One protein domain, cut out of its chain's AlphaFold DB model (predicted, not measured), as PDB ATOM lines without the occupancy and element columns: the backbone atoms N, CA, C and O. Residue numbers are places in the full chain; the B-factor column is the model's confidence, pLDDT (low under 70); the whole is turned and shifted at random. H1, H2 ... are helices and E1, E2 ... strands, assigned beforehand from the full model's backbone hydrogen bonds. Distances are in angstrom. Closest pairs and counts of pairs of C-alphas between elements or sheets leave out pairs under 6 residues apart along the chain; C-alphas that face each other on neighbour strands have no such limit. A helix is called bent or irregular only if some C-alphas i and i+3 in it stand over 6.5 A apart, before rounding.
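AT A GLANCE: This is residues 10 to 160 of the 275 residues of the protein "Metallophos domain-containing protein" of marine sediment metagenome (UniProt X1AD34). A twisted sheet of five parallel strands makes the core, with H5 over one face and H1 and H2 side by side on the other side, where H2 only grazes the sheet. H4 packs on H2 beyond the E4 edge, with H3 near H4; at the opposite end of the longest axis residues 140 to 146 stick out, of which 144 to 146 belong to H6. The printed part has 151 residues, with six named helices and five named strands in the chain order E1 H1 E2 H2 E3 H3 H4 E4 H5 H6 E5. The sheet order is E4 E3 E2 E1 E5, and the class is mixed, helices and strands. The whole is compact, with a radius of gyration of the C-alphas of 15.8 A and spans of 51 by 35 by 32 A.

HOW THE PARTS SIT: E1, residues 10 to 13, is an inner strand. H1, residues 24 to 37, is only just not on the sheet, with 4 pairs of C-alphas within 10 A. E2, residues 43 to 49, is parallel to E1 at 11 degrees; N 12 and O 47 are 2.8 A apart, within hydrogen-bond range. H2, residues 60 to 79, is irregular: C-alphas 66 and 69 are 7.7 A apart, with a kink of 60 degrees near residue 67. H1 and H2 are close but not clearly touching, at a shallow tilt of 8 degrees, the same way; their closest C-alphas, Glu 30 and Leu 70, are 7.4 A apart. E3, residues 83 to 89, is parallel to E2 at 12 degrees, with N 87 and O 46 at 3.0 A. H3, residues 95 to 103, and H4, residues 111 to 118, are near each other. H4 touches H2 at a steep tilt of 41 degrees, with the closest C-alphas, His 72 and Leu 117, 7.1 A apart. E4, residues 122 to 124, is an edge strand parallel to E3 at 36 degrees, with N 124 and O 88 at 3.0 A. E1 H1 E2, E2 H2 E3 and E3 H3 H4 E4 are strand-helix-strand units, parallel neighbours joined through helices, with right-handed crossovers. H5, residues 126 to 137, makes two layers with the sheet, a helix on one face, over E3 and E2 at a height over the sheet of 9.0 A. H6 is residues 144 to 150; E5, residues 151 to 155, is the other edge strand, parallel to E1 at 19 degrees, with N 11 and O 152 at 2.8 A. Every O i to N i+4 pair is within range in H1, H3 and H4; H2 has 14 of 16, H5 7 of 8, and H6 1 of 3, with 2 of 4 O i to N i+3 pairs.

IN THESE COORDINATES: E1 begins at C-alpha 10 (0.784, 29.927, -118.598). From first to last C-alpha H1 measures 18.4 A, H2 25.1 A, E3 16.3 A and H5 15.5 A. E5 ends at C-alpha 155 (11.622, 28.159, -121.024).

THE WHOLE: The C-alphas farthest apart, Lys 109 and Gly 142, are 52.0 A apart. The printed part has no cut, and no link is long. Residues 98 to 115 and 126 to 160 have pLDDT under 70.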
ATOM      1  N   VAL A  10      -0.567  30.390-118.889       90.94
ATOM      2  CA  VAL A  10       0.784  29.927-118.598       90.94
ATOM      3  C   VAL A  10       1.260  29.150-119.812       90.94
ATOM      4  O   VAL A  10       0.658  28.146-120.182       90.94
ATOM      5  N   ALA A  11       2.335  29.616-120.426       89.94
ATOM      6  CA  ALA A  11       3.006  28.942-121.518       89.94
ATOM      7  C   ALA A  11       4.398  28.497-121.070       89.94
ATOM      8  O   ALA A  11       5.086  29.219-120.346       89.94
ATOM      9  N   LEU A  12       4.823  27.316-121.498       92.44
ATOM     10  CA  LEU A  12       6.170  26.820-121.247       92.44
ATOM     11  C   LEU A  12       6.742  26.111-122.460       92.44
ATOM     12  O   LEU A  12       5.975  25.562-123.231       92.44
ATOM     13  N   SER A  13       8.059  26.094-122.611       90.12
ATOM     14  CA  SER A  13       8.762  25.478-123.742       90.12
ATOM     15  C   SER A  13      10.044  24.805-123.266       90.12
ATOM     16  O   SER A  13      10.566  25.187-122.217       90.12
ATOM     17  N   ASP A  14      10.573  23.854-124.034       89.31
ATOM     18  CA  ASP A  14      11.961  23.382-123.905       89.31
ATOM     19  C   ASP A  14      12.330  22.852-122.511       89.31
ATOM     20  O   ASP A  14      13.433  23.075-122.019       89.31
ATOM     21  N   VAL A  15      11.406  22.161-121.838       92.38
ATOM     22  CA  VAL A  15      11.671  21.591-120.503       92.38
ATOM     23  C   VAL A  15      12.659  20.430-120.578       92.38
ATOM     24  O   VAL A  15      13.434  20.233-119.644       92.38
ATOM     25  N   HIS A  16      12.643  19.667-121.676       92.75
ATOM     26  CA  HIS A  16      13.551  18.544-121.931       92.75
ATOM     27  C   HIS A  16      13.607  17.529-120.779       92.75
ATOM     28  O   HIS A  16      14.673  17.083-120.348       92.75
ATOM     29  N   ILE A  17      12.447  17.128-120.248       93.25
ATOM     30  CA  ILE A  17      12.385  16.060-119.243       93.25
ATOM     31  C   ILE A  17      12.915  14.772-119.871       93.25
ATOM     32  O   ILE A  17      12.381  14.298-120.870       93.25
ATOM     33  N   GLY A  18      13.939  14.186-119.254       87.69
ATOM     34  CA  GLY A  18      14.634  13.020-119.798       87.69
ATOM     35  C   GLY A  18      16.001  13.331-120.389       87.69
ATOM     36  O   GLY A  18      16.724  12.388-120.698       87.69
ATOM     37  N   TYR A  19      16.386  14.606-120.489       86.94
ATOM     38  CA  TYR A  19      17.756  14.980-120.824       86.94
ATOM     39  C   TYR A  19      18.760  14.439-119.792       86.94
ATOM     40  O   TYR A  19      18.409  14.141-118.646       86.94
ATOM     41  N   TYR A  20      20.030  14.313-120.186       83.06
ATOM     42  CA  TYR A  20      21.117  13.786-119.349       83.06
ATOM     43  C   TYR A  20      21.598  14.787-118.283       83.06
ATOM     44  O   TYR A  20      22.791  15.019-118.110       83.06
ATOM     45  N   ASP A  21      20.667  15.375-117.538       82.31
ATOM     46  CA  ASP A  21      20.925  16.384-116.508       82.31
ATOM     47  C   ASP A  21      20.836  15.827-115.073       82.31
ATOM     48  O   ASP A  21      20.861  16.575-114.091       82.31
ATOM     49  N   GLY A  22      20.696  14.505-114.929       86.00
ATOM     50  CA  GLY A  22      20.478  13.848-113.637       86.00
ATOM     51  C   GLY A  22      19.077  14.082-113.054       86.00
ATOM     52  O   GLY A  22      18.899  14.069-111.830       86.00
ATOM     53  N   GLY A  23      18.079  14.344-113.899       89.06
ATOM     54  CA  GLY A  23      16.685  14.586-113.525       89.06
ATOM     55  C   GLY A  23      16.421  15.988-112.974       89.06
ATOM     56  O   GLY A  23      15.437  16.176-112.256       89.06
ATOM     57  N   LYS A  24      17.296  16.964-113.242       89.06
ATOM     58  CA  LYS A  24      17.145  18.342-112.738       89.06
ATOM     59  C   LYS A  24      15.920  19.020-113.347       89.06
ATOM     60  O   LYS A  24      15.098  19.518-112.584       89.06
ATOM     61  N   SER A  25      15.738  18.948-114.661       89.69
ATOM     62  CA  SER A  25      14.578  19.473-115.388       89.69
ATOM     63  C   SER A  25      13.282  18.855-114.894       89.69
ATOM     64  O   SER A  25      12.314  19.569-114.640       89.69
ATOM     65  N   LYS A  26      13.276  17.537-114.643       93.88
ATOM     66  CA  LYS A  26      12.122  16.856-114.042       93.88
ATOM     67  C   LYS A  26      11.780  17.438-112.672       93.88
ATOM     68  O   LYS A  26      10.643  17.842-112.460       93.88
ATOM     69  N   ARG A  27      12.752  17.511-111.755       94.25
ATOM     70  CA  ARG A  27      12.532  18.035-110.395       94.25
ATOM     71  C   ARG A  27      12.128  19.508-110.400       94.25
ATOM     72  O   ARG A  27      11.255  19.899-109.632       94.25
ATOM     73  N   ALA A  28      12.735  20.319-111.265       90.69
ATOM     74  CA  ALA A  28      12.383  21.724-111.430       90.69
ATOM     75  C   ALA A  28      10.934  21.868-111.906       90.69
ATOM     76  O   ALA A  28      10.168  22.648-111.338       90.69
ATOM     77  N   PHE A  29      10.527  21.062-112.888       95.12
ATOM     78  CA  PHE A  29       9.157  21.063-113.375       95.12
ATOM     79  C   PHE A  29       8.161  20.518-112.340       95.12
ATOM     80  O   PHE A  29       7.100  21.103-112.144       95.12
ATOM     81  N   GLU A  30       8.492  19.450-111.615       94.94
ATOM     82  CA  GLU A  30       7.667  18.940-110.511       94.94
ATOM     83  C   GLU A  30       7.475  19.998-109.417       94.94
ATOM     84  O   GLU A  30       6.346  20.237-108.982       94.94
ATOM     85  N   SER A  31       8.552  20.695-109.043       94.25
ATOM     86  CA  SER A  31       8.511  21.824-108.111       94.25
ATOM     87  C   SER A  31       7.644  22.967-108.638       94.25
ATOM     88  O   SER A  31       6.859  23.541-107.888       94.25
ATOM     89  N   PHE A  32       7.694  23.263-109.936       93.69
ATOM     90  CA  PHE A  32       6.801  24.235-110.565       93.69
ATOM     91  C   PHE A  32       5.323  23.805-110.490       93.69
ATOM     92  O   PHE A  32       4.453  24.598-110.112       93.69
ATOM     93  N   VAL A  33       5.018  22.539-110.785       94.56
ATOM     94  CA  VAL A  33       3.651  22.003-110.693       94.56
ATOM     95  C   VAL A  33       3.129  22.098-109.255       94.56
ATOM     96  O   VAL A  33       2.018  22.582-109.026       94.56
ATOM     97  N   ASP A  34       3.921  21.664-108.275       93.38
ATOM     98  CA  ASP A  34       3.508  21.633-106.868       93.38
ATOM     99  C   ASP A  34       3.532  23.008-106.194       93.38
ATOM    100  O   ASP A  34       2.641  23.347-105.412       93.38
ATOM    101  N   GLY A  35       4.540  23.810-106.506       92.56
ATOM    102  CA  GLY A  35       4.778  25.120-105.920       92.56
ATOM    103  C   GLY A  35       3.886  26.208-106.496       92.56
ATOM    104  O   GLY A  35       3.480  27.097-105.750       92.56
ATOM    105  N   PHE A  36       3.547  26.127-107.784       91.75
ATOM    106  CA  PHE A  36       2.809  27.174-108.480       91.75
ATOM    107  C   PHE A  36       1.480  26.693-109.053       91.75
ATOM    108  O   PHE A  36       0.442  27.222-108.653       91.75
ATOM    109  N   LEU A  37       1.462  25.678-109.927       92.38
ATOM    110  CA  LEU A  37       0.211  25.298-110.602       92.38
ATOM    111  C   LEU A  37      -0.862  24.838-109.610       92.38
ATOM    112  O   LEU A  37      -2.029  25.208-109.737       92.38
ATOM    113  N   LYS A  38      -0.486  24.059-108.591       92.00
ATOM    114  CA  LYS A  38      -1.425  23.624-107.546       92.00
ATOM    115  C   LYS A  38      -1.948  24.777-106.695       92.00
ATOM    116  O   LYS A  38      -3.110  24.743-106.290       92.00
ATOM    117  N   LYS A  39      -1.127  25.796-106.435       91.56
ATOM    118  CA  LYS A  39      -1.494  26.937-105.583       91.56
ATOM    119  C   LYS A  39      -2.285  28.014-106.329       91.56
ATOM    120  O   LYS A  39      -3.119  28.674-105.720       91.56
ATOM    121  N   ALA A  40      -2.080  28.163-107.639       88.69
ATOM    122  CA  ALA A  40      -2.800  29.130-108.470       88.69
ATOM    123  C   ALA A  40      -4.317  28.912-108.385       88.69
ATOM    124  O   ALA A  40      -4.760  27.784-108.523       88.69
ATOM    125  N   ARG A  41      -5.155  29.939-108.193       89.88
ATOM    126  CA  ARG A  41      -6.614  29.736-108.034       89.88
ATOM    127  C   ARG A  41      -7.230  28.960-109.209       89.88
ATOM    128  O   ARG A  41      -7.934  27.977-108.991       89.88
ATOM    129  N   ARG A  42      -6.932  29.394-110.433       91.56
ATOM    130  CA  ARG A  42      -7.305  28.753-111.698       91.56
ATOM    131  C   ARG A  42      -6.371  29.238-112.802       91.56
ATOM    132  O   ARG A  42      -5.919  30.378-112.762       91.56
ATOM    133  N   ILE A  43      -6.112  28.371-113.768       94.25
ATOM    134  CA  ILE A  43      -5.346  28.652-114.976       94.25
ATOM    135  C   ILE A  43      -6.293  28.399-116.140       94.25
ATOM    136  O   ILE A  43      -6.789  27.290-116.299       94.25
ATOM    137  N   ASP A  44      -6.611  29.414-116.927       93.38
ATOM    138  CA  ASP A  44      -7.537  29.251-118.047       93.38
ATOM    139  C   ASP A  44      -6.849  28.578-119.240       93.38
ATOM    140  O   ASP A  44      -7.472  27.752-119.908       93.38
ATOM    141  N   TYR A  45      -5.552  28.840-119.434       92.06
ATOM    142  CA  TYR A  45      -4.743  28.229-120.490       92.06
ATOM    143  C   TYR A  45      -3.386  27.771-119.950       92.06
ATOM    144  O   TYR A  45      -2.616  28.580-119.442       92.06
ATOM    145  N   PHE A  46      -3.083  26.483-120.072       94.81
ATOM    146  CA  PHE A  46      -1.766  25.910-119.820       94.81
ATOM    147  C   PHE A  46      -1.242  25.304-121.124       94.81
ATOM    148  O   PHE A  46      -1.779  24.312-121.618       94.81
ATOM    149  N   ILE A  47      -0.230  25.945-121.700       93.38
ATOM    150  CA  ILE A  47       0.242  25.685-123.057       93.38
ATOM    151  C   ILE A  47       1.684  25.196-122.990       93.38
ATOM    152  O   ILE A  47       2.564  25.887-122.483       93.38
ATOM    153  N   ILE A  48       1.929  24.008-123.519       93.44
ATOM    154  CA  ILE A  48       3.254  23.415-123.658       93.44
ATOM    155  C   ILE A  48       3.692  23.644-125.103       93.44
ATOM    156  O   ILE A  48       3.023  23.197-126.023       93.44
ATOM    157  N   LEU A  49       4.784  24.363-125.312       91.12
ATOM    158  CA  LEU A  49       5.301  24.826-126.597       91.12
ATOM    159  C   LEU A  49       6.431  23.930-127.109       91.12
ATOM    160  O   LEU A  49       7.418  24.402-127.656       91.12
ATOM    161  N   GLY A  50       6.242  22.626-126.959       89.69
ATOM    162  CA  GLY A  50       7.158  21.617-127.459       89.69
ATOM    163  C   GLY A  50       8.375  21.395-126.578       89.69
ATOM    164  O   GLY A  50       8.590  22.078-125.571       89.69
ATOM    165  N   ASP A  51       9.137  20.378-126.962       90.94
ATOM    166  CA  ASP A  51      10.386  19.958-126.339       90.94
ATOM    167  C   ASP A  51      10.211  19.736-124.826       90.94
ATOM    168  O   ASP A  51      11.047  20.084-123.990       90.94
ATOM    169  N   PHE A  52       9.056  19.181-124.447       92.88
ATOM    170  CA  PHE A  52       8.707  18.955-123.046       92.88
ATOM    171  C   PHE A  52       9.323  17.662-122.518       92.88
ATOM    172  O   PHE A  52       9.838  17.637-121.399       92.88
ATOM    173  N   LEU A  53       9.284  16.598-123.326       91.69
ATOM    174  CA  LEU A  53       9.971  15.336-123.070       91.69
ATOM    175  C   LEU A  53      11.079  15.186-124.116       91.69
ATOM    176  O   LEU A  53      10.823  15.362-125.301       91.69
ATOM    177  N   ASP A  54      12.291  14.808-123.712       89.56
ATOM    178  CA  ASP A  54      13.387  14.583-124.664       89.56
ATOM    179  C   ASP A  54      13.291  13.189-125.309       89.56
ATOM    180  O   ASP A  54      14.075  12.277-125.034       89.56
ATOM    181  N   LEU A  55      12.278  13.020-126.163       85.62
ATOM    182  CA  LEU A  55      11.970  11.769-126.869       85.62
ATOM    183  C   LEU A  55      12.939  11.474-128.022       85.62
ATOM    184  O   LEU A  55      12.836  10.432-128.664       85.62
ATOM    185  N   TRP A  56      13.869  12.385-128.312       83.38
ATOM    186  CA  TRP A  56      14.890  12.170-129.333       83.38
ATOM    187  C   TRP A  56      16.087  11.395-128.770       83.38
ATOM    188  O   TRP A  56      16.626  10.510-129.434       83.38
ATOM    189  N   ARG A  57      16.525  11.703-127.546       81.38
ATOM    190  CA  ARG A  57      17.767  11.138-126.988       81.38
ATOM    191  C   ARG A  57      17.560   9.875-126.151       81.38
ATOM    192  O   ARG A  57      18.541   9.211-125.824       81.38
ATOM    193  N   ARG A  58      16.319   9.534-125.801       84.62
ATOM    194  CA  ARG A  58      15.976   8.369-124.972       84.62
ATOM    195  C   ARG A  58      14.923   7.484-125.628       84.62
ATOM    196  O   ARG A  58      14.209   7.921-126.522       84.62
ATOM    197  N   ASP A  59      14.835   6.246-125.144       87.44
ATOM    198  CA  ASP A  59      13.724   5.345-125.451       87.44
ATOM    199  C   ASP A  59      12.403   5.991-125.007       87.44
ATOM    200  O   ASP A  59      12.251   6.416-123.856       87.44
ATOM    201  N   ASP A  60      11.470   6.127-125.944       84.31
ATOM    202  CA  ASP A  60      10.225   6.861-125.751       84.31
ATOM    203  C   ASP A  60       9.292   6.143-124.772       84.31
ATOM    204  O   ASP A  60       8.673   6.781-123.917       84.31
ATOM    205  N   ASP A  61       9.222   4.815-124.850       83.25
ATOM    206  CA  ASP A  61       8.406   3.986-123.967       83.25
ATOM    207  C   ASP A  61       8.897   4.053-122.512       83.25
ATOM    208  O   ASP A  61       8.086   4.230-121.591       83.25
ATOM    209  N   GLU A  62      10.209   3.949-122.290       88.56
ATOM    210  CA  GLU A  62      10.822   4.107-120.969       88.56
ATOM    211  C   GLU A  62      10.585   5.517-120.419       88.56
ATOM    212  O   GLU A  62      10.084   5.668-119.298       88.56
ATOM    213  N   LEU A  63      10.853   6.554-121.219       89.12
ATOM    214  CA  LEU A  63      10.705   7.941-120.785       89.12
ATOM    215  C   LEU A  63       9.248   8.287-120.448       89.12
ATOM    216  O   LEU A  63       8.975   8.935-119.431       89.12
ATOM    217  N   LEU A  64       8.288   7.827-121.254       87.56
ATOM    218  CA  LEU A  64       6.863   7.998-120.964       87.56
ATOM    219  C   LEU A  64       6.462   7.252-119.691       87.56
ATOM    220  O   LEU A  64       5.709   7.791-118.876       87.56
ATOM    221  N   LYS A  65       6.965   6.030-119.478       86.75
ATOM    222  CA  LYS A  65       6.687   5.242-118.269       86.75
ATOM    223  C   LYS A  65       7.213   5.937-117.011       86.75
ATOM    224  O   LYS A  65       6.464   6.077-116.045       86.75
ATOM    225  N   GLU A  66       8.449   6.423-117.031       92.56
ATOM    226  CA  GLU A  66       9.079   7.151-115.917       92.56
ATOM    227  C   GLU A  66       8.338   8.442-115.538       92.56
ATOM    228  O   GLU A  66       8.379   8.880-114.383       92.56
ATOM    229  N   ASN A  67       7.672   9.070-116.509       92.62
ATOM    230  CA  ASN A  67       7.011  10.366-116.343       92.62
ATOM    231  C   ASN A  67       5.478  10.280-116.384       92.62
ATOM    232  O   ASN A  67       4.794  11.301-116.336       92.62
ATOM    233  N   THR A  68       4.918   9.067-116.378       90.06
ATOM    234  CA  THR A  68       3.467   8.829-116.413       90.06
ATOM    235  C   THR A  68       2.747   9.516-115.248       90.06
ATOM    236  O   THR A  68       1.718  10.154-115.458       90.06
ATOM    237  N   ALA A  69       3.301   9.459-114.031       91.88
ATOM    238  CA  ALA A  69       2.706  10.105-112.857       91.88
ATOM    239  C   ALA A  69       2.614  11.636-113.001       91.88
ATOM    240  O   ALA A  69       1.606  12.240-112.634       91.88
ATOM    241  N   LEU A  70       3.639  12.261-113.585       93.25
ATOM    242  CA  LEU A  70       3.669  13.699-113.842       93.25
ATOM    243  C   LEU A  70       2.628  14.105-114.896       93.25
ATOM    244  O   LEU A  70       1.880  15.058-114.686       93.25
ATOM    245  N   LEU A  71       2.540  13.362-116.003       92.19
ATOM    246  CA  LEU A  71       1.546  13.611-117.053       92.19
ATOM    247  C   LEU A  71       0.114  13.445-116.526       92.19
ATOM    248  O   LEU A  71      -0.746  14.283-116.797       92.19
ATOM    249  N   HIS A  72      -0.129  12.409-115.715       92.00
ATOM    250  CA  HIS A  72      -1.409  12.203-115.035       92.00
ATOM    251  C   HIS A  72      -1.805  13.393-114.167       92.00
ATOM    252  O   HIS A  72      -2.966  13.780-114.170       92.00
ATOM    253  N   LYS A  73      -0.847  13.991-113.458       94.88
ATOM    254  CA  LYS A  73      -1.079  15.151-112.594       94.88
ATOM    255  C   LYS A  73      -1.578  16.360-113.385       94.88
ATOM    256  O   LYS A  73      -2.532  17.005-112.967       94.88
ATOM    257  N   LEU A  74      -0.986  16.642-114.549       94.25
ATOM    258  CA  LEU A  74      -1.442  17.727-115.432       94.25
ATOM    259  C   LEU A  74      -2.854  17.465-115.969       94.25
ATOM    260  O   LEU A  74      -3.693  18.363-115.989       94.25
ATOM    261  N   VAL A  75      -3.124  16.220-116.360       92.56
ATOM    262  CA  VAL A  75      -4.448  15.776-116.804       92.56
ATOM    263  C   VAL A  75      -5.486  15.897-115.692       92.56
ATOM    264  O   VAL A  75      -6.568  16.407-115.934       92.56
ATOM    265  N   GLU A  76      -5.176  15.465-114.473       94.81
ATOM    266  CA  GLU A  76      -6.089  15.561-113.331       94.81
ATOM    267  C   GLU A  76      -6.436  17.022-113.027       94.81
ATOM    268  O   GLU A  76      -7.590  17.349-112.758       94.81
ATOM    269  N   MET A  77      -5.454  17.922-113.138       95.75
ATOM    270  CA  MET A  77      -5.669  19.364-113.009       95.75
ATOM    271  C   MET A  77      -6.546  19.934-114.133       95.75
ATOM    272  O   MET A  77      -7.288  20.886-113.908       95.75
ATOM    273  N   LYS A  78      -6.500  19.366-115.341       93.81
ATOM    274  CA  LYS A  78      -7.467  19.693-116.399       93.81
ATOM    275  C   LYS A  78      -8.860  19.174-116.034       93.81
ATOM    276  O   LYS A  78      -9.820  19.938-116.005       93.81
ATOM    277  N   ASP A  79      -8.953  17.890-115.703       93.38
ATOM    278  CA  ASP A  79     -10.210  17.180-115.448       93.38
ATOM    279  C   ASP A  79     -10.972  17.772-114.240       93.38
ATOM    280  O   ASP A  79     -12.201  17.802-114.239       93.38
ATOM    281  N   ASN A  80     -10.267  18.311-113.236       95.44
ATOM    282  CA  ASN A  80     -10.871  18.980-112.076       95.44
ATOM    283  C   ASN A  80     -11.115  20.495-112.262       95.44
ATOM    284  O   ASN A  80     -11.506  21.180-111.316       95.44
ATOM    285  N   GLY A  81     -10.879  21.036-113.463       93.81
ATOM    286  CA  GLY A  81     -11.141  22.435-113.810       93.81
ATOM    287  C   GLY A  81     -10.126  23.449-113.269       93.81
ATOM    288  O   GLY A  81     -10.334  24.658-113.419       93.81
ATOM    289  N   LYS A  82      -9.024  22.993-112.656       94.94
ATOM    290  CA  LYS A  82      -7.899  23.853-112.257       94.94
ATOM    291  C   LYS A  82      -7.206  24.461-113.473       94.94
ATOM    292  O   LYS A  82      -6.847  25.637-113.434       94.94
ATOM    293  N   ILE A  83      -7.042  23.661-114.525       96.12
ATOM    294  CA  ILE A  83      -6.587  24.059-115.854       96.12
ATOM    295  C   ILE A  83      -7.799  23.997-116.786       96.12
ATOM    296  O   ILE A  83      -8.371  22.931-116.981       96.12
ATOM    297  N   GLY A  84      -8.204  25.128-117.362       94.12
ATOM    298  CA  GLY A  84      -9.292  25.169-118.339       94.12
ATOM    299  C   GLY A  84      -8.893  24.463-119.633       94.12
ATOM    300  O   GLY A  84      -9.507  23.476-120.030       94.12
ATOM    301  N   THR A  85      -7.820  24.947-120.255       91.88
ATOM    302  CA  THR A  85      -7.267  24.398-121.497       91.88
ATOM    303  C   THR A  85      -5.862  23.871-121.252       91.88
ATOM    304  O   THR A  85      -5.013  24.605-120.756       91.88
ATOM    305  N   LEU A  86      -5.617  22.613-121.623       92.62
ATOM    306  CA  LEU A  86      -4.295  21.983-121.623       92.62
ATOM    307  C   LEU A  86      -3.917  21.668-123.071       92.62
ATOM    308  O   LEU A  86      -4.448  20.717-123.654       92.62
ATOM    309  N   GLU A  87      -3.026  22.479-123.629       89.69
ATOM    310  CA  GLU A  87      -2.619  22.414-125.031       89.69
ATOM    311  C   GLU A  87      -1.138  22.060-125.148       89.69
ATOM    312  O   GLU A  87      -0.310  22.556-124.387       89.69
ATOM    313  N   TYR A  88      -0.815  21.189-126.100       87.69
ATOM    314  CA  TYR A  88       0.541  20.745-126.381       87.69
ATOM    315  C   TYR A  88       0.861  21.011-127.851       87.69
ATOM    316  O   TYR A  88       0.341  20.363-128.758       87.69
ATOM    317  N   VAL A  89       1.750  21.958-128.093       86.94
ATOM    318  CA  VAL A  89       2.346  22.222-129.397       86.94
ATOM    319  C   VAL A  89       3.573  21.342-129.531       86.94
ATOM    320  O   VAL A  89       4.397  21.298-128.629       86.94
ATOM    321  N   VAL A  90       3.677  20.598-130.625       81.56
ATOM    322  CA  VAL A  90       4.748  19.608-130.771       81.56
ATOM    323  C   VAL A  90       6.052  20.287-131.197       81.56
ATOM    324  O   VAL A  90       6.080  20.964-132.227       81.56
ATOM    325  N   GLY A  91       7.115  20.098-130.413       83.75
ATOM    326  CA  GLY A  91       8.467  20.582-130.692       83.75
ATOM    327  C   GLY A  91       9.256  19.652-131.613       83.75
ATOM    328  O   GLY A  91       8.749  18.634-132.099       83.75
ATOM    329  N   ASN A  92      10.514  19.999-131.889       82.00
ATOM    330  CA  ASN A  92      11.375  19.184-132.748       82.00
ATOM    331  C   ASN A  92      11.952  17.958-132.027       82.00
ATOM    332  O   ASN A  92      12.227  16.961-132.695       82.00
ATOM    333  N   HIS A  93      12.096  17.986-130.699       79.81
ATOM    334  CA  HIS A  93      12.486  16.812-129.901       79.81
ATOM    335  C   HIS A  93      11.325  15.847-129.650       79.81
ATOM    336  O   HIS A  93      11.538  14.684-129.317       79.81
ATOM    337  N   ASP A  94      10.097  16.288-129.909       79.88
ATOM    338  CA  ASP A  94       8.875  15.516-129.707       79.88
ATOM    339  C   ASP A  94       8.468  14.701-130.950       79.88
ATOM    340  O   ASP A  94       7.304  14.316-131.097       79.88
ATOM    341  N   TYR A  95       9.385  14.452-131.894       72.00
ATOM    342  CA  TYR A  95       9.060  13.876-133.211       72.00
ATOM    343  C   TYR A  95       8.241  12.573-133.112       72.00
ATOM    344  O   TYR A  95       7.345  12.321-133.925       72.00
ATOM    345  N   VAL A  96       8.501  11.771-132.077       74.00
ATOM    346  CA  VAL A  96       7.800  10.512-131.812       74.00
ATOM    347  C   VAL A  96       6.300  10.747-131.573       74.00
ATOM    348  O   VAL A  96       5.465   9.983-132.058       74.00
ATOM    349  N   ILE A  97       5.921  11.851-130.920       71.62
ATOM    350  CA  ILE A  97       4.518  12.245-130.709       71.62
ATOM    351  C   ILE A  97       3.831  12.530-132.049       71.62
ATOM    352  O   ILE A  97       2.697  12.090-132.267       71.62
ATOM    353  N   GLN A  98       4.518  13.197-132.985       67.19
ATOM    354  CA  GLN A  98       3.980  13.392-134.337       67.19
ATOM    355  C   GLN A  98       3.754  12.048-135.030       67.19
ATOM    356  O   GLN A  98       2.738  11.853-135.701       67.19
ATOM    357  N   TRP A  99       4.659  11.090-134.825       67.06
ATOM    358  CA  TRP A  99       4.547   9.771-135.434       67.06
ATOM    359  C   TRP A  99       3.361   8.964-134.886       67.06
ATOM    360  O   TRP A  99       2.606   8.375-135.674       67.06
ATOM    361  N   TYR A 100       3.125   9.013-133.569       66.50
ATOM    362  CA  TYR A 100       1.943   8.421-132.929       66.50
ATOM    363  C   TYR A 100       0.631   8.982-133.493       66.50
ATOM    364  O   TYR A 100      -0.329   8.226-133.684       66.50
ATOM    365  N   LYS A 101       0.594  10.283-133.804       63.88
ATOM    366  CA  LYS A 101      -0.568  10.944-134.417       63.88
ATOM    367  C   LYS A 101      -0.766  10.516-135.874       63.88
ATOM    368  O   LYS A 101      -1.897  10.259-136.280       63.88
ATOM    369  N   TRP A 102       0.312  10.412-136.652       51.19
ATOM    370  CA  TRP A 102       0.215  10.261-138.109       51.19
ATOM    371  C   TRP A 102      -0.038   8.825-138.578       51.19
ATOM    372  O   TRP A 102      -0.720   8.626-139.580       51.19
ATOM    373  N   LYS A 103       0.493   7.805-137.892       50.03
ATOM    374  CA  LYS A 103       0.474   6.432-138.434       50.03
ATOM    375  C   LYS A 103      -0.471   5.449-137.757       50.03
ATOM    376  O   LYS A 103      -0.503   4.300-138.181       50.03
ATOM    377  N   GLY A 104      -1.226   5.854-136.732       52.88
ATOM    378  CA  GLY A 104      -2.149   4.942-136.045       52.88
ATOM    379  C   GLY A 104      -1.483   3.617-135.650       52.88
ATOM    380  O   GLY A 104      -2.122   2.574-135.741       52.88
ATOM    381  N   TYR A 105      -0.191   3.674-135.293       45.69
ATOM    382  CA  TYR A 105       0.708   2.521-135.244       45.69
ATOM    383  C   TYR A 105       0.101   1.373-134.428       45.69
ATOM    384  O   TYR A 105      -0.598   1.611-133.441       45.69
ATOM    385  N   ALA A 106       0.359   0.129-134.835       43.66
ATOM    386  CA  ALA A 106      -0.024  -1.061-134.084       43.66
ATOM    387  C   ALA A 106       0.812  -1.124-132.797       43.66
ATOM    388  O   ALA A 106       1.915  -1.662-132.757       43.66
ATOM    389  N   ILE A 107       0.300  -0.471-131.762       49.38
ATOM    390  CA  ILE A 107       0.946  -0.320-130.467       49.38
ATOM    391  C   ILE A 107       0.855  -1.651-129.690       49.38
ATOM    392  O   ILE A 107      -0.199  -2.297-129.679       49.38
ATOM    393  N   ARG A 108       1.944  -2.063-129.022       53.56
ATOM    394  CA  ARG A 108       1.937  -3.183-128.060       53.56
ATOM    395  C   ARG A 108       0.855  -2.950-126.987       53.56
ATOM    396  O   ARG A 108       0.509  -1.824-126.650       53.56
ATOM    397  N   LYS A 109       0.264  -4.012-126.424       54.62
ATOM    398  CA  LYS A 109      -0.863  -3.884-125.468       54.62
ATOM    399  C   LYS A 109      -0.575  -2.957-124.272       54.62
ATOM    400  O   LYS A 109      -1.511  -2.361-123.741       54.62
ATOM    401  N   ASP A 110       0.677  -2.843-123.839       59.12
ATOM    402  CA  ASP A 110       1.098  -2.043-122.686       59.12
ATOM    403  C   ASP A 110       1.139  -0.532-122.969       59.12
ATOM    404  O   ASP A 110       0.898   0.274-122.068       59.12
ATOM    405  N   SER A 111       1.338  -0.131-124.222       61.97
ATOM    406  CA  SER A 111       1.378   1.273-124.639       61.97
ATOM    407  C   SER A 111      -0.014   1.863-124.932       61.97
ATOM    408  O   SER A 111      -0.152   3.069-125.137       61.97
ATOM    409  N   ARG A 112      -1.091   1.066-124.813       68.81
ATOM    410  CA  ARG A 112      -2.487   1.546-124.907       68.81
ATOM    411  C   ARG A 112      -2.840   2.568-123.821       68.81
ATOM    412  O   ARG A 112      -3.357   3.632-124.146       68.81
ATOM    413  N   LYS A 113      -2.512   2.284-122.554       68.38
ATOM    414  CA  LYS A 113      -2.771   3.210-121.430       68.38
ATOM    415  C   LYS A 113      -1.986   4.518-121.574       68.38
ATOM    416  O   LYS A 113      -2.500   5.586-121.263       68.38
ATOM    417  N   ARG A 114      -0.753   4.442-122.088       69.06
ATOM    418  CA  ARG A 114       0.090   5.621-122.350       69.06
ATOM    419  C   ARG A 114      -0.509   6.494-123.455       69.06
ATOM    420  O   ARG A 114      -0.593   7.709-123.303       69.06
ATOM    421  N   ARG A 115      -1.029   5.875-124.519       68.56
ATOM    422  CA  ARG A 115      -1.757   6.584-125.581       68.56
ATOM    423  C   ARG A 115      -3.029   7.255-125.068       68.56
ATOM    424  O   ARG A 115      -3.298   8.387-125.445       68.56
ATOM    425  N   GLU A 116      -3.795   6.588-124.206       76.81
ATOM    426  CA  GLU A 116      -4.998   7.175-123.597       76.81
ATOM    427  C   GLU A 116      -4.681   8.461-122.823       76.81
ATOM    428  O   GLU A 116      -5.462   9.406-122.886       76.81
ATOM    429  N   LEU A 117      -3.517   8.539-122.168       73.94
ATOM    430  CA  LEU A 117      -3.066   9.762-121.502       73.94
ATOM    431  C   LEU A 117      -2.695  10.863-122.482       73.94
ATOM    432  O   LEU A 117      -3.159  11.990-122.328       73.94
ATOM    433  N   LEU A 118      -1.884  10.545-123.493       74.44
ATOM    434  CA  LEU A 118      -1.495  11.525-124.505       74.44
ATOM    435  C   LEU A 118      -2.727  12.059-125.245       74.44
ATOM    436  O   LEU A 118      -2.828  13.257-125.457       74.44
ATOM    437  N   ASN A 119      -3.727  11.221-125.522       76.75
ATOM    438  CA  ASN A 119      -4.978  11.640-126.165       76.75
ATOM    439  C   ASN A 119      -5.791  12.677-125.364       76.75
ATOM    440  O   ASN A 119      -6.716  13.267-125.917       76.75
ATOM    441  N   LYS A 120      -5.487  12.898-124.078       80.44
ATOM    442  CA  LYS A 120      -6.117  13.963-123.281       80.44
ATOM    443  C   LYS A 120      -5.477  15.340-123.492       80.44
ATOM    444  O   LYS A 120      -6.072  16.353-123.102       80.44
ATOM    445  N   PHE A 121      -4.295  15.383-124.109       75.06
ATOM    446  CA  PHE A 121      -3.659  16.609-124.570       75.06
ATOM    447  C   PHE A 121      -4.227  17.001-125.932       75.06
ATOM    448  O   PHE A 121      -4.389  16.172-126.829       75.06
ATOM    449  N   GLU A 122      -4.512  18.289-126.096       77.94
ATOM    450  CA  GLU A 122      -4.823  18.832-127.412       77.94
ATOM    451  C   GLU A 122      -3.512  19.080-128.152       77.94
ATOM    452  O   GLU A 122      -2.787  20.020-127.829       77.94
ATOM    453  N   PHE A 123      -3.187  18.204-129.108       74.56
ATOM    454  CA  PHE A 123      -1.977  18.336-129.914       74.56
ATOM    455  C   PHE A 123      -2.198  19.218-131.133       74.56
ATOM    456  O   PHE A 123      -2.867  18.805-132.093       74.56
ATOM    457  N   THR A 124      -1.526  20.360-131.143       72.19
ATOM    458  CA  THR A 124      -1.579  21.326-132.241       72.19
ATOM    459  C   THR A 124      -0.225  21.369-132.947       72.19
ATOM    460  O   THR A 124       0.829  21.307-132.313       72.19
ATOM    461  N   ASP A 125      -0.228  21.407-134.278       71.50
ATOM    462  CA  ASP A 125       1.006  21.644-135.030       71.50
ATOM    463  C   ASP A 125       1.470  23.097-134.847       71.50
ATOM    464  O   ASP A 125       0.663  23.989-134.588       71.50
ATOM    465  N   ALA A 126       2.771  23.353-134.989       64.88
ATOM    466  CA  ALA A 126       3.338  24.673-134.717       64.88
ATOM    467  C   ALA A 126       2.732  25.799-135.582       64.88
ATOM    468  O   ALA A 126       2.571  26.920-135.099       64.88
ATOM    469  N   SER A 127       2.368  25.514-136.839       63.16
ATOM    470  CA  SER A 127       1.728  26.494-137.727       63.16
ATOM    471  C   SER A 127       0.335  26.891-137.242       63.16
ATOM    472  O   SER A 127       0.055  28.082-137.125       63.16
ATOM    473  N   SER A 128      -0.508  25.917-136.896       65.69
ATOM    474  CA  SER A 128      -1.868  26.145-136.395       65.69
ATOM    475  C   SER A 128      -1.878  26.708-134.973       65.69
ATOM    476  O   SER A 128      -2.763  27.483-134.608       65.69
ATOM    477  N   ALA A 129      -0.881  26.340-134.161       64.44
ATOM    478  CA  ALA A 129      -0.751  26.806-132.788       64.44
ATOM    479  C   ALA A 129      -0.569  28.316-132.742       64.44
ATOM    480  O   ALA A 129      -1.167  28.964-131.894       64.44
ATOM    481  N   LYS A 130       0.195  28.892-133.676       64.12
ATOM    482  CA  LYS A 130       0.384  30.339-133.751       64.12
ATOM    483  C   LYS A 130      -0.950  31.071-133.892       64.12
ATOM    484  O   LYS A 130      -1.232  31.943-133.081       64.12
ATOM    485  N   ASP A 131      -1.769  30.708-134.872       65.75
ATOM    486  CA  ASP A 131      -3.031  31.408-135.134       65.75
ATOM    487  C   ASP A 131      -4.031  31.203-133.983       65.75
ATOM    488  O   ASP A 131      -4.726  32.136-133.574       65.75
ATOM    489  N   LYS A 132      -4.051  30.001-133.391       66.38
ATOM    490  CA  LYS A 132      -4.882  29.688-132.222       66.38
ATOM    491  C   LYS A 132      -4.433  30.471-130.986       66.38
ATOM    492  O   LYS A 132      -5.261  31.128-130.364       66.38
ATOM    493  N   ILE A 133      -3.141  30.472-130.668       64.06
ATOM    494  CA  ILE A 133      -2.549  31.255-129.575       64.06
ATOM    495  C   ILE A 133      -2.824  32.737-129.805       64.06
ATOM    496  O   ILE A 133      -3.361  33.383-128.918       64.06
ATOM    497  N   GLU A 134      -2.554  33.277-130.994       65.12
ATOM    498  CA  GLU A 134      -2.851  34.675-131.316       65.12
ATOM    499  C   GLU A 134      -4.342  34.994-131.111       65.12
ATOM    500  O   GLU A 134      -4.660  36.047-130.564       65.12
ATOM    501  N   SER A 135      -5.253  34.073-131.441       66.50
ATOM    502  CA  SER A 135      -6.696  34.254-131.222       66.50
ATOM    503  C   SER A 135      -7.148  34.145-129.756       66.50
ATOM    504  O   SER A 135      -8.117  34.800-129.372       66.50
ATOM    505  N   LEU A 136      -6.468  33.326-128.946       60.94
ATOM    506  CA  LEU A 136      -6.801  33.076-127.537       60.94
ATOM    507  C   LEU A 136      -6.158  34.096-126.593       60.94
ATOM    508  O   LEU A 136      -6.715  34.412-125.544       60.94
ATOM    509  N   ILE A 137      -4.964  34.564-126.952       56.62
ATOM    510  CA  ILE A 137      -4.042  35.278-126.071       56.62
ATOM    511  C   ILE A 137      -3.995  36.765-126.422       56.62
ATOM    512  O   ILE A 137      -3.936  37.590-125.512       56.62
ATOM    513  N   LEU A 138      -4.044  37.153-127.703       56.91
ATOM    514  CA  LEU A 138      -3.966  38.574-128.042       56.91
ATOM    515  C   LEU A 138      -5.323  39.247-127.795       56.91
ATOM    516  O   LEU A 138      -6.316  38.883-128.431       56.91
ATOM    517  N   PRO A 139      -5.395  40.259-126.910       51.75
ATOM    518  CA  PRO A 139      -6.636  40.981-126.701       51.75
ATOM    519  C   PRO A 139      -7.094  41.617-128.015       51.75
ATOM    520  O   PRO A 139      -6.291  42.164-128.783       51.75
ATOM    521  N   LYS A 140      -8.412  41.609-128.253       55.56
ATOM    522  CA  LYS A 140      -9.017  42.477-129.267       55.56
ATOM    523  C   LYS A 140      -8.575  43.907-128.948       55.56
ATOM    524  O   LYS A 140      -8.844  44.403-127.863       55.56
ATOM    525  N   LYS A 141      -7.817  44.503-129.870       47.97
ATOM    526  CA  LYS A 141      -7.235  45.860-129.871       47.97
ATOM    527  C   LYS A 141      -7.784  46.779-128.748       47.97
ATOM    528  O   LYS A 141      -8.799  47.435-128.950       47.97
ATOM    529  N   GLY A 142      -7.122  46.823-127.581       51.84
ATOM    530  CA  GLY A 142      -7.543  47.674-126.452       51.84
ATOM    531  C   GLY A 142      -6.874  47.389-125.096       51.84
ATOM    532  O   GLY A 142      -6.452  48.331-124.439       51.84
ATOM    533  N   ASP A 143      -6.676  46.119-124.721       58.75
ATOM    534  CA  ASP A 143      -6.327  45.727-123.332       58.75
ATOM    535  C   ASP A 143      -4.900  45.185-123.134       58.75
ATOM    536  O   ASP A 143      -4.640  44.188-122.458       58.75
ATOM    537  N   LYS A 144      -3.914  45.851-123.740       56.44
ATOM    538  CA  LYS A 144      -2.516  45.389-123.696       56.44
ATOM    539  C   LYS A 144      -1.939  45.326-122.266       56.44
ATOM    540  O   LYS A 144      -1.177  44.417-121.962       56.44
ATOM    541  N   ALA A 145      -2.331  46.251-121.389       56.66
ATOM    542  CA  ALA A 145      -1.821  46.331-120.015       56.66
ATOM    543  C   ALA A 145      -2.389  45.245-119.077       56.66
ATOM    544  O   ALA A 145      -1.722  44.837-118.127       56.66
ATOM    545  N   GLN A 146      -3.611  44.767-119.331       53.91
ATOM    546  CA  GLN A 146      -4.236  43.682-118.565       53.91
ATOM    547  C   GLN A 146      -3.658  42.323-118.976       53.91
ATOM    548  O   GLN A 146      -3.363  41.490-118.123       53.91
ATOM    549  N   PHE A 147      -3.393  42.157-120.274       54.41
ATOM    550  CA  PHE A 147      -2.737  40.984-120.839       54.41
ATOM    551  C   PHE A 147      -1.350  40.707-120.227       54.41
ATOM    552  O   PHE A 147      -1.024  39.574-119.873       54.41
ATOM    553  N   GLU A 148      -0.536  41.748-120.036       54.84
ATOM    554  CA  GLU A 148       0.820  41.620-119.478       54.84
ATOM    555  C   GLU A 148       0.844  41.121-118.023       54.84
ATOM    556  O   GLU A 148       1.841  40.548-117.590       54.84
ATOM    557  N   LYS A 149      -0.252  41.282-117.269       57.75
ATOM    558  CA  LYS A 149      -0.368  40.753-115.899       57.75
ATOM    559  C   LYS A 149      -0.759  39.277-115.859       57.75
ATOM    560  O   LYS A 149      -0.551  38.622-114.838       57.75
ATOM    561  N   SER A 150      -1.353  38.761-116.936       56.16
ATOM    562  CA  SER A 150      -2.051  37.479-116.920       56.16
ATOM    563  C   SER A 150      -1.405  36.384-117.768       56.16
ATOM    564  O   SER A 150      -1.826  35.230-117.678       56.16
ATOM    565  N   PHE A 151      -0.358  36.715-118.528       56.78
ATOM    566  CA  PHE A 151       0.443  35.765-119.294       56.78
ATOM    567  C   PHE A 151       1.817  35.533-118.652       56.78
ATOM    568  O   PHE A 151       2.578  36.475-118.431       56.78
ATOM    569  N   LYS A 152       2.161  34.269-118.384       63.75
ATOM    570  CA  LYS A 152       3.509  33.857-117.961       63.75
ATOM    571  C   LYS A 152       4.121  32.917-118.993       63.75
ATOM    572  O   LYS A 152       3.509  31.907-119.318       63.75
ATOM    573  N   PHE A 153       5.333  33.225-119.454       59.59
ATOM    574  CA  PHE A 153       6.133  32.350-120.312       59.59
ATOM    575  C   PHE A 153       7.353  31.830-119.550       59.59
ATOM    576  O   PHE A 153       8.028  32.600-118.866       59.59
ATOM    577  N   MET A 154       7.636  30.537-119.676       58.62
ATOM    578  CA  MET A 154       8.822  29.898-119.106       58.62
ATOM    579  C   MET A 154       9.524  29.068-120.176       58.62
ATOM    580  O   MET A 154       8.871  28.340-120.915       58.62
ATOM    581  N   HIS A 155      10.847  29.119-120.242       51.69
ATOM    582  CA  HIS A 155      11.622  28.159-121.024       51.69
ATOM    583  C   HIS A 155      12.402  27.252-120.063       51.69
ATOM    584  O   HIS A 155      12.819  27.697-118.990       51.69
ATOM    585  N   GLY A 156      12.587  25.984-120.418       52.34
ATOM    586  CA  GLY A 156      13.547  25.125-119.737       52.34
ATOM    587  C   GLY A 156      14.980  25.423-120.180       52.34
ATOM    588  O   GLY A 156      15.225  26.110-121.173       52.34
ATOM    589  N   HIS A 157      15.932  24.967-119.376       52.88
ATOM    590  CA  HIS A 157      17.359  25.175-119.595       52.88
ATOM    591  C   HIS A 157      17.896  24.136-120.586       52.88
ATOM    592  O   HIS A 157      17.634  22.943-120.417       52.88
ATOM    593  N   GLN A 158      18.646  24.570-121.600       51.53
ATOM    594  CA  GLN A 158      19.281  23.692-122.575       51.53
ATOM    595  C   GLN A 158      20.802  23.770-122.443       51.53
ATOM    596  O   GLN A 158      21.464  24.391-123.271       51.53
ATOM    597  N   ASP A 159      21.360  23.056-121.460       47.28
ATOM    598  CA  ASP A 159      22.809  22.853-121.341       47.28
ATOM    599  C   ASP A 159      23.336  22.090-122.576       47.28
ATOM    600  O   ASP A 159      23.440  20.858-122.602       47.28
ATOM    601  N   GLY A 160      23.640  22.823-123.643       48.91
ATOM    602  CA  GLY A 160      24.319  22.316-124.825       48.91
ATOM    603  C   GLY A 160      25.832  22.387-124.620       48.91
ATOM    604  O   GLY A 160      26.338  23.455-124.269       48.91
TER     605      GLY A 160